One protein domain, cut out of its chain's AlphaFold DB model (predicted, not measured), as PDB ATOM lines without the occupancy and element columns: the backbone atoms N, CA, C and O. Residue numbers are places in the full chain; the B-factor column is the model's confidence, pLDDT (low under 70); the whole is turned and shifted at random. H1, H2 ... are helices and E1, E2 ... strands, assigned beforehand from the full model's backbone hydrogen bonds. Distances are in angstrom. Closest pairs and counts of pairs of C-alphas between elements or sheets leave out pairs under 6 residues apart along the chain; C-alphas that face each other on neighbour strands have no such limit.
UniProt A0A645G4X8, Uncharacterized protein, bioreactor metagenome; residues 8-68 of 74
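AT A GLANCE: This is residues 8 to 68 of the 74 residues of an uncharacterized protein of bioreactor metagenome (UniProt A0A645G4X8). Two parallel strands, E1 and E2, form a small core ribbon, with H2 and H3 along one side, short H1 on the other, and the long loop of residues 13 to 32 at one end. The 61 printed residues run E1, H1, E2, H2, H3, mixed helices and strands, with under half in named elements. The whole is compact, radius of gyration of the C-alphas 11.5 A, spanning 35 by 26 by 15 A.

HOW THE PARTS SIT: Look first at E1, residues 8 to 12, and E2, residues 43 to 48, parallel at 24 degrees; N 10 and O 45 are within hydrogen-bond range at 3.0 A. With H1, residues 33 to 36, they make a strand-helix-strand unit, parallel neighbour strands with a helix between, its crossover right-handed. The closest C-alphas of E1 and H1 are Ala 10 and Pro 33, 5.8 A. H3, residues 58 to 68, comes nearest E1 at the C-alphas of Ile 9 and Val 60, 7.2 A. H2, residues 53 to 56, is close to but not clearly touching H3, closest C-alphas Leu 54 and Val 60, 6.5 A. H1 and H3 are apart. In H3 every O i to N i+4 pair is within hydrogen-bond range; H1 and H2 are too short for one.

IN THESE COORDINATES: Find C-alpha 8 at (492.296, 451.740, 232.129), where E1 begins its 12.6 A; E2 covers 16.9 A, H1 5.5 A and H2 5.6 A. H3 runs 15.6 A to C-alpha 68 at (500.336, 459.358, 237.210).

THE WHOLE: The C-alphas of Phe 22 and Leu 68, 35.3 A, are farthest apart. The printed part has no cut, the link E1 to H1 is long, and no printed residue is under 70 in pLDDT.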
ATOM      1  N   LEU A   8     493.751 451.855 232.240       98.06
ATOM      2  CA  LEU A   8     492.296 451.740 232.129       98.06
ATOM      3  C   LEU A   8     491.666 451.531 233.504       98.06
ATOM      4  O   LEU A   8     491.967 450.567 234.205       98.06
ATOM      5  N   ILE A   9     490.753 452.429 233.861       98.44
ATOM      6  CA  ILE A   9     489.864 452.282 235.010       98.44
ATOM      7  C   ILE A   9     488.459 452.089 234.448       98.44
ATOM      8  O   ILE A   9     487.921 453.010 233.835       98.44
ATOM      9  N   ALA A  10     487.872 450.913 234.650       98.06
ATOM     10  CA  ALA A  10     486.540 450.591 234.147       98.06
ATOM     11  C   ALA A  10     485.565 450.313 235.296       98.06
ATOM     12  O   ALA A  10     485.914 449.685 236.299       98.06
ATOM     13  N   GLY A  11     484.333 450.790 235.146       97.88
ATOM     14  CA  GLY A  11     483.239 450.476 236.058       97.88
ATOM     15  C   GLY A  11     482.713 449.080 235.786       97.88
ATOM     16  O   GLY A  11     482.705 448.633 234.644       97.88
ATOM     17  N   HIS A  12     482.272 448.389 236.826       97.75
ATOM     18  CA  HIS A  12     481.548 447.131 236.691       97.75
ATOM     19  C   HIS A  12     480.685 446.886 237.933       97.75
ATOM     20  O   HIS A  12     480.787 447.613 238.921       97.75
ATOM     21  N   TYR A  13     479.832 445.870 237.921       96.69
ATOM     22  CA  TYR A  13     479.075 445.445 239.097       96.69
ATOM     23  C   TYR A  13     479.737 444.263 239.822       96.69
ATOM     24  O   TYR A  13     479.634 444.147 241.049       96.69
ATOM     25  N   GLY A  14     480.438 443.399 239.085       94.06
ATOM     26  CA  GLY A  14     481.139 442.229 239.616       94.06
ATOM     27  C   GLY A  14     480.239 441.015 239.822       94.06
ATOM     28  O   GLY A  14     480.459 440.250 240.760       94.06
ATOM     29  N   ALA A  15     479.206 440.853 238.994       91.81
ATOM     30  CA  ALA A  15     478.328 439.681 238.997       91.81
ATOM     31  C   ALA A  15     477.912 439.297 237.568       91.81
ATOM     32  O   ALA A  15     478.337 439.915 236.599       91.81
ATOM     33  N   GLN A  16     477.053 438.280 237.436       90.81
ATOM     34  CA  GLN A  16     476.546 437.826 236.134       90.81
ATOM     35  C   GLN A  16     475.770 438.918 235.369       90.81
ATOM     36  O   GLN A  16     475.758 438.904 234.142       90.81
ATOM     37  N   HIS A  17     475.140 439.852 236.089       92.44
ATOM     38  CA  HIS A  17     474.472 441.026 235.529       92.44
ATOM     39  C   HIS A  17     475.063 442.298 236.142       92.44
ATOM     40  O   HIS A  17     475.417 442.307 237.325       92.44
ATOM     41  N   GLY A  18     475.155 443.347 235.325       95.56
ATOM     42  CA  GLY A  18     475.620 444.670 235.723       95.56
ATOM     43  C   GLY A  18     474.529 445.593 236.265       95.56
ATOM     44  O   GLY A  18     473.436 445.160 236.628       95.56
ATOM     45  N   TYR A  19     474.814 446.896 236.270       96.56
ATOM     46  CA  TYR A  19     473.840 447.920 236.678       96.56
ATOM     47  C   TYR A  19     472.654 448.046 235.710       96.56
ATOM     48  O   TYR A  19     471.573 448.462 236.122       96.56
ATOM     49  N   ASN A  20     472.831 447.684 234.436       96.38
ATOM     50  CA  ASN A  20     471.760 447.608 233.450       96.38
ATOM     51  C   ASN A  20     471.474 446.143 233.093       96.38
ATOM     52  O   ASN A  20     472.285 445.482 232.444       96.38
ATOM     53  N   ILE A  21     470.298 445.651 233.491       94.69
ATOM     54  CA  ILE A  21     469.868 444.261 233.267       94.69
ATOM     55  C   ILE A  21     469.519 443.941 231.807       94.69
ATOM     56  O   ILE A  21     469.435 442.770 231.448       94.69
ATOM     57  N   PHE A  22     469.316 444.951 230.957       95.12
ATOM     58  CA  PHE A  22     469.075 444.754 229.524       95.12
ATOM     59  C   PHE A  22     470.373 444.546 228.737       95.12
ATOM     60  O   PHE A  22     470.341 444.094 227.594       95.12
ATOM     61  N   VAL A  23     471.523 444.852 229.345       93.38
ATOM     62  CA  VAL A  23     472.842 444.554 228.788       93.38
ATOM     63  C   VAL A  23     473.267 443.173 229.275       93.38
ATOM     64  O   VAL A  23     473.293 442.892 230.473       93.38
ATOM     65  N   LYS A  24     473.598 442.284 228.335       93.62
ATOM     66  CA  LYS A  24     474.004 440.913 228.652       93.62
ATOM     67  C   LYS A  24     475.390 440.908 229.301       93.62
ATOM     68  O   LYS A  24     476.380 441.156 228.620       93.62
ATOM     69  N   GLY A  25     475.447 440.533 230.577       95.06
ATOM     70  CA  GLY A  25     476.690 440.386 231.337       95.06
ATOM     71  C   GLY A  25     476.934 441.510 232.342       95.06
ATOM     72  O   GLY A  25     476.075 442.366 232.579       95.06
ATOM     73  N   ASP A  26     478.125 441.491 232.940       97.19
ATOM     74  CA  ASP A  26     478.593 442.556 233.824       97.19
ATOM     75  C   ASP A  26     478.759 443.866 233.038       97.19
ATOM     76  O   ASP A  26     479.220 443.872 231.897       97.19
ATOM     77  N   ASN A  27     478.331 444.976 233.627       97.75
ATOM     78  CA  ASN A  27     478.346 446.293 232.997       97.75
ATOM     79  C   ASN A  27     478.221 447.404 234.041       97.75
ATOM     80  O   ASN A  27     477.680 447.195 235.130       97.75
ATOM     81  N   ASP A  28     478.676 448.600 233.683       97.44
ATOM     82  CA  ASP A  28     478.589 449.807 234.513       97.44
ATOM     83  C   ASP A  28     477.258 450.571 234.351       97.44
ATOM     84  O   ASP A  28     477.084 451.670 234.876       97.44
ATOM     85  N   GLY A  29     476.292 449.995 233.639       97.12
ATOM     86  CA  GLY A  29     475.013 450.617 233.307       97.12
ATOM     87  C   GLY A  29     474.953 451.178 231.887       97.12
ATOM     88  O   GLY A  29     473.852 451.368 231.367       97.12
ATOM     89  N   VAL A  30     476.107 451.390 231.243       96.19
ATOM     90  CA  VAL A  30     476.207 451.892 229.864       96.19
ATOM     91  C   VAL A  30     477.028 450.942 228.995       96.19
ATOM     92  O   VAL A  30     476.602 450.610 227.891       96.19
ATOM     93  N   LEU A  31     478.180 450.481 229.486       95.56
ATOM     94  CA  LEU A  31     479.146 449.688 228.732       95.56
ATOM     95  C   LEU A  31     479.541 448.406 229.471       95.56
ATOM     96  O   LEU A  31     479.554 448.335 230.701       95.56
ATOM     97  N   ILE A  32     479.909 447.394 228.685       96.50
ATOM     98  CA  ILE A  32     480.576 446.183 229.173       96.50
ATOM     99  C   ILE A  32     482.076 446.503 229.323       96.50
ATOM    100  O   ILE A  32     482.661 447.022 228.364       96.50
ATOM    101  N   PRO A  33     482.722 446.206 230.469       94.44
ATOM    102  CA  PRO A  33     484.093 446.642 230.747       94.44
ATOM    103  C   PRO A  33     485.098 446.187 229.684       94.44
ATOM    104  O   PRO A  33     485.990 446.939 229.297       94.44
ATOM    105  N   GLU A  34     484.934 444.982 229.144       93.94
ATOM    106  CA  GLU A  34     485.799 444.420 228.108       93.94
ATOM    107  C   GLU A  34     485.826 445.258 226.824       93.94
ATOM    108  O   GLU A  34     486.865 445.313 226.170       93.94
ATOM    109  N   MET A  35     484.731 445.950 226.482       95.19
ATOM    110  CA  MET A  35     484.646 446.803 225.286       95.19
ATOM    111  C   MET A  35     485.470 448.089 225.408       95.19
ATOM    112  O   MET A  35     485.698 448.768 224.411       95.19
ATOM    113  N   THR A  36     485.908 448.435 226.620       95.25
ATOM    114  CA  THR A  36     486.703 449.645 226.881       95.25
ATOM    115  C   THR A  36     488.203 449.430 226.689       95.25
ATOM    116  O   THR A  36     488.963 450.397 226.699       95.25
ATOM    117  N   LYS A  37     488.637 448.178 226.487       95.56
ATOM    118  CA  LYS A  37     490.044 447.840 226.273       95.56
ATOM    119  C   LYS A  37     490.505 448.272 224.880       95.56
ATOM    120  O   LYS A  37     489.934 447.884 223.866       95.56
ATOM    121  N   LEU A  38     491.595 449.021 224.850       94.38
ATOM    122  CA  LEU A  38     492.374 449.413 223.683       94.38
ATOM    123  C   LEU A  38     493.420 448.344 223.316       94.38
ATOM    124  O   LEU A  38     493.854 448.283 222.168       94.38
ATOM    125  N   GLY A  39     493.828 447.497 224.266       95.75
ATOM    126  CA  GLY A  39     494.802 446.417 224.065       95.75
ATOM    127  C   GLY A  39     496.264 446.844 224.220       95.75
ATOM    128  O   GLY A  39     497.163 446.056 223.935       95.75
ATOM    129  N   ILE A  40     496.509 448.080 224.659       96.44
ATOM    130  CA  ILE A  40     497.849 448.649 224.896       96.44
ATOM    131  C   ILE A  40     498.038 449.123 226.340       96.44
ATOM    132  O   ILE A  40     499.021 449.792 226.657       96.44
ATOM    133  N   GLU A  41     497.065 448.857 227.204       97.25
ATOM    134  CA  GLU A  41     497.094 449.291 228.588       97.25
ATOM    135  C   GLU A  41     498.275 448.676 229.326       97.25
ATOM    136  O   GLU A  41     498.508 447.469 229.286       97.25
ATOM    137  N   LYS A  42     498.988 449.520 230.066       97.06
ATOM    138  CA  LYS A  42     500.038 449.098 230.988       97.06
ATOM    139  C   LYS A  42     499.461 448.464 232.252       97.06
ATOM    140  O   LYS A  42     500.076 447.570 232.824       97.06
ATOM    141  N   ASP A  43     498.304 448.951 232.695       98.19
ATOM    142  CA  ASP A  43     497.591 448.442 233.862       98.19
ATOM    143  C   ASP A  43     496.079 448.655 233.696       98.19
ATOM    144  O   ASP A  43     495.639 449.627 233.070       98.19
ATOM    145  N   VAL A  44     495.284 447.743 234.257       97.94
ATOM    146  CA  VAL A  44     493.819 447.744 234.170       97.94
ATOM    147  C   VAL A  44     493.237 447.457 235.547       97.94
ATOM    148  O   VAL A  44     493.574 446.454 236.171       97.94
ATOM    149  N   VAL A  45     492.313 448.299 236.006       97.81
ATOM    150  CA  VAL A  45     491.574 448.073 237.252       97.81
ATOM    151  C   VAL A  45     490.073 448.219 237.031       97.81
ATOM    152  O   VAL A  45     489.606 449.139 236.359       97.81
ATOM    153  N   PHE A  46     489.313 447.306 237.633       97.44
ATOM    154  CA  PHE A  46     487.857 447.346 237.645       97.44
ATOM    155  C   PHE A  46     487.367 447.861 238.995       97.44
ATOM    156  O   PHE A  46     487.799 447.394 240.052       97.44
ATOM    157  N   VAL A  47     486.476 448.848 238.967       97.62
ATOM    158  CA  VAL A  47     485.911 449.475 240.162       97.62
ATOM    159  C   VAL A  47     484.424 449.181 240.199       97.62
ATOM    160  O   VAL A  47     483.706 449.501 239.254       97.62
ATOM    161  N   LYS A  48     483.951 448.573 241.294       97.62
ATOM    162  CA  LYS A  48     482.525 448.296 241.470       97.62
ATOM    163  C   LYS A  48     481.727 449.601 241.598       97.62
ATOM    164  O   LYS A  48     481.539 450.091 242.706       97.62
ATOM    165  N   SER A  49     481.286 450.162 240.478       97.88
ATOM    166  CA  SER A  49     480.625 451.466 240.372       97.88
ATOM    167  C   SER A  49     479.890 451.577 239.035       97.88
ATOM    168  O   SER A  49     480.273 450.921 238.064       97.88
ATOM    169  N   SER A  50     478.830 452.386 238.989       97.69
ATOM    170  CA  SER A  50     478.151 452.707 237.732       97.69
ATOM    171  C   SER A  50     478.993 453.662 236.887       97.69
ATOM    172  O   SER A  50     479.912 454.306 237.394       97.69
ATOM    173  N   HIS A  51     478.638 453.814 235.613       97.56
ATOM    174  CA  HIS A  51     479.354 454.653 234.656       97.56
ATOM    175  C   HIS A  51     479.544 456.082 235.182       97.56
ATOM    176  O   HIS A  51     480.657 456.597 235.258       97.56
ATOM    177  N   VAL A  52     478.449 456.701 235.641       97.62
ATOM    178  CA  VAL A  52     478.472 458.042 236.249       97.62
ATOM    179  C   VAL A  52     479.112 458.010 237.641       97.62
ATOM    180  O   VAL A  52     479.785 458.961 238.034       97.62
ATOM    181  N   GLY A  53     478.944 456.914 238.386       97.81
ATOM    182  CA  GLY A  53     479.520 456.742 239.718       97.81
ATOM    183  C   GLY A  53     481.051 456.785 239.739       97.81
ATOM    184  O   GLY A  53     481.626 457.271 240.713       97.81
ATOM    185  N   LEU A  54     481.721 456.352 238.665       97.81
ATOM    186  CA  LEU A  54     483.184 456.415 238.538       97.81
ATOM    187  C   LEU A  54     483.740 457.832 238.731       97.81
ATOM    188  O   LEU A  54     484.798 457.988 239.337       97.81
ATOM    189  N   LEU A  55     483.019 458.858 238.263       96.75
ATOM    190  CA  LEU A  55     483.445 460.260 238.348       96.75
ATOM    191  C   LEU A  55     483.596 460.747 239.797       96.75
ATOM    192  O   LEU A  55     484.363 461.672 240.061       96.75
ATOM    193  N   PHE A  56     482.876 460.125 240.733       97.19
ATOM    194  CA  PHE A  56     482.813 460.540 242.135       97.19
ATOM    195  C   PHE A  56     483.428 459.514 243.100       97.19
ATOM    196  O   PHE A  56     483.479 459.751 244.311       97.19
ATOM    197  N   ASP A  57     483.913 458.376 242.598       97.88
ATOM    198  CA  ASP A  57     484.488 457.325 243.431       97.88
ATOM    199  C   ASP A  57     485.914 457.697 243.881       97.88
ATOM    200  O   ASP A  57     486.848 457.857 243.090       97.88
ATOM    201  N   LYS A  58     486.118 457.788 245.200       97.94
ATOM    202  CA  LYS A  58     487.423 458.107 245.803       97.94
ATOM    203  C   LYS A  58     488.518 457.097 245.428       97.94
ATOM    204  O   LYS A  58     489.696 457.461 245.414       97.94
ATOM    205  N   LYS A  59     488.165 455.842 245.128       97.88
ATOM    206  CA  LYS A  59     489.111 454.827 244.638       97.88
ATOM    207  C   LYS A  59     489.621 455.184 243.249       97.88
ATOM    208  O   LYS A  59     490.821 455.076 243.024       97.88
ATOM    209  N   VAL A  60     488.753 455.676 242.363       98.25
ATOM    210  CA  VAL A  60     489.144 456.128 241.018       98.25
ATOM    211  C   VAL A  60     490.147 457.271 241.130       98.25
ATOM    212  O   VAL A  60     491.230 457.188 240.556       98.25
ATOM    213  N   VAL A  61     489.865 458.276 241.967       98.00
ATOM    214  CA  VAL A  61     490.805 459.383 242.228       98.00
ATOM    215  C   VAL A  61     492.159 458.858 242.723       98.00
ATOM    216  O   VAL A  61     493.209 459.268 242.228       98.00
ATOM    217  N   LYS A  62     492.157 457.909 243.666       98.31
ATOM    218  CA  LYS A  62     493.389 457.286 244.175       98.31
ATOM    219  C   LYS A  62     494.163 456.553 243.073       98.31
ATOM    220  O   LYS A  62     495.384 456.687 243.015       98.31
ATOM    221  N   HIS A  63     493.478 455.802 242.216       98.56
ATOM    222  CA  HIS A  63     494.089 455.081 241.101       98.56
ATOM    223  C   HIS A  63     494.708 456.031 240.077       98.56
ATOM    224  O   HIS A  63     495.861 455.829 239.706       98.56
ATOM    225  N   VAL A  64     494.012 457.109 239.703       98.25
ATOM    226  CA  VAL A  64     494.563 458.148 238.819       98.25
ATOM    227  C   VAL A  64     495.856 458.719 239.403       98.25
ATOM    228  O   VAL A  64     496.881 458.749 238.726       98.25
ATOM    229  N   LEU A  65     495.853 459.107 240.683       98.44
ATOM    230  CA  LEU A  65     497.047 459.653 241.335       98.44
ATOM    231  C   LEU A  65     498.210 458.649 241.398       98.44
ATOM    232  O   LEU A  65     499.365 459.048 241.253       98.44
ATOM    233  N   LEU A  66     497.934 457.363 241.629       98.50
ATOM    234  CA  LEU A  66     498.963 456.320 241.641       98.50
ATOM    235  C   LEU A  66     499.534 456.075 240.245       98.50
ATOM    236  O   LEU A  66     500.756 456.043 240.099       98.50
ATOM    237  N   PHE A  67     498.677 455.989 239.227       98.62
ATOM    238  CA  PHE A  67     499.106 455.773 237.851       98.62
ATOM    239  C   PHE A  67     499.956 456.937 237.343       98.62
ATOM    240  O   PHE A  67     501.045 456.713 236.831       98.62
ATOM    241  N   LEU A  68     499.544 458.183 237.591       98.00
ATOM    242  CA  LEU A  68     500.336 459.358 237.210       98.00
ATOM    243  C   LEU A  68     501.718 459.398 237.884       98.00
ATOM    244  O   LEU A  68     502.660 459.940 237.318       98.00
TER     245      LEU A  68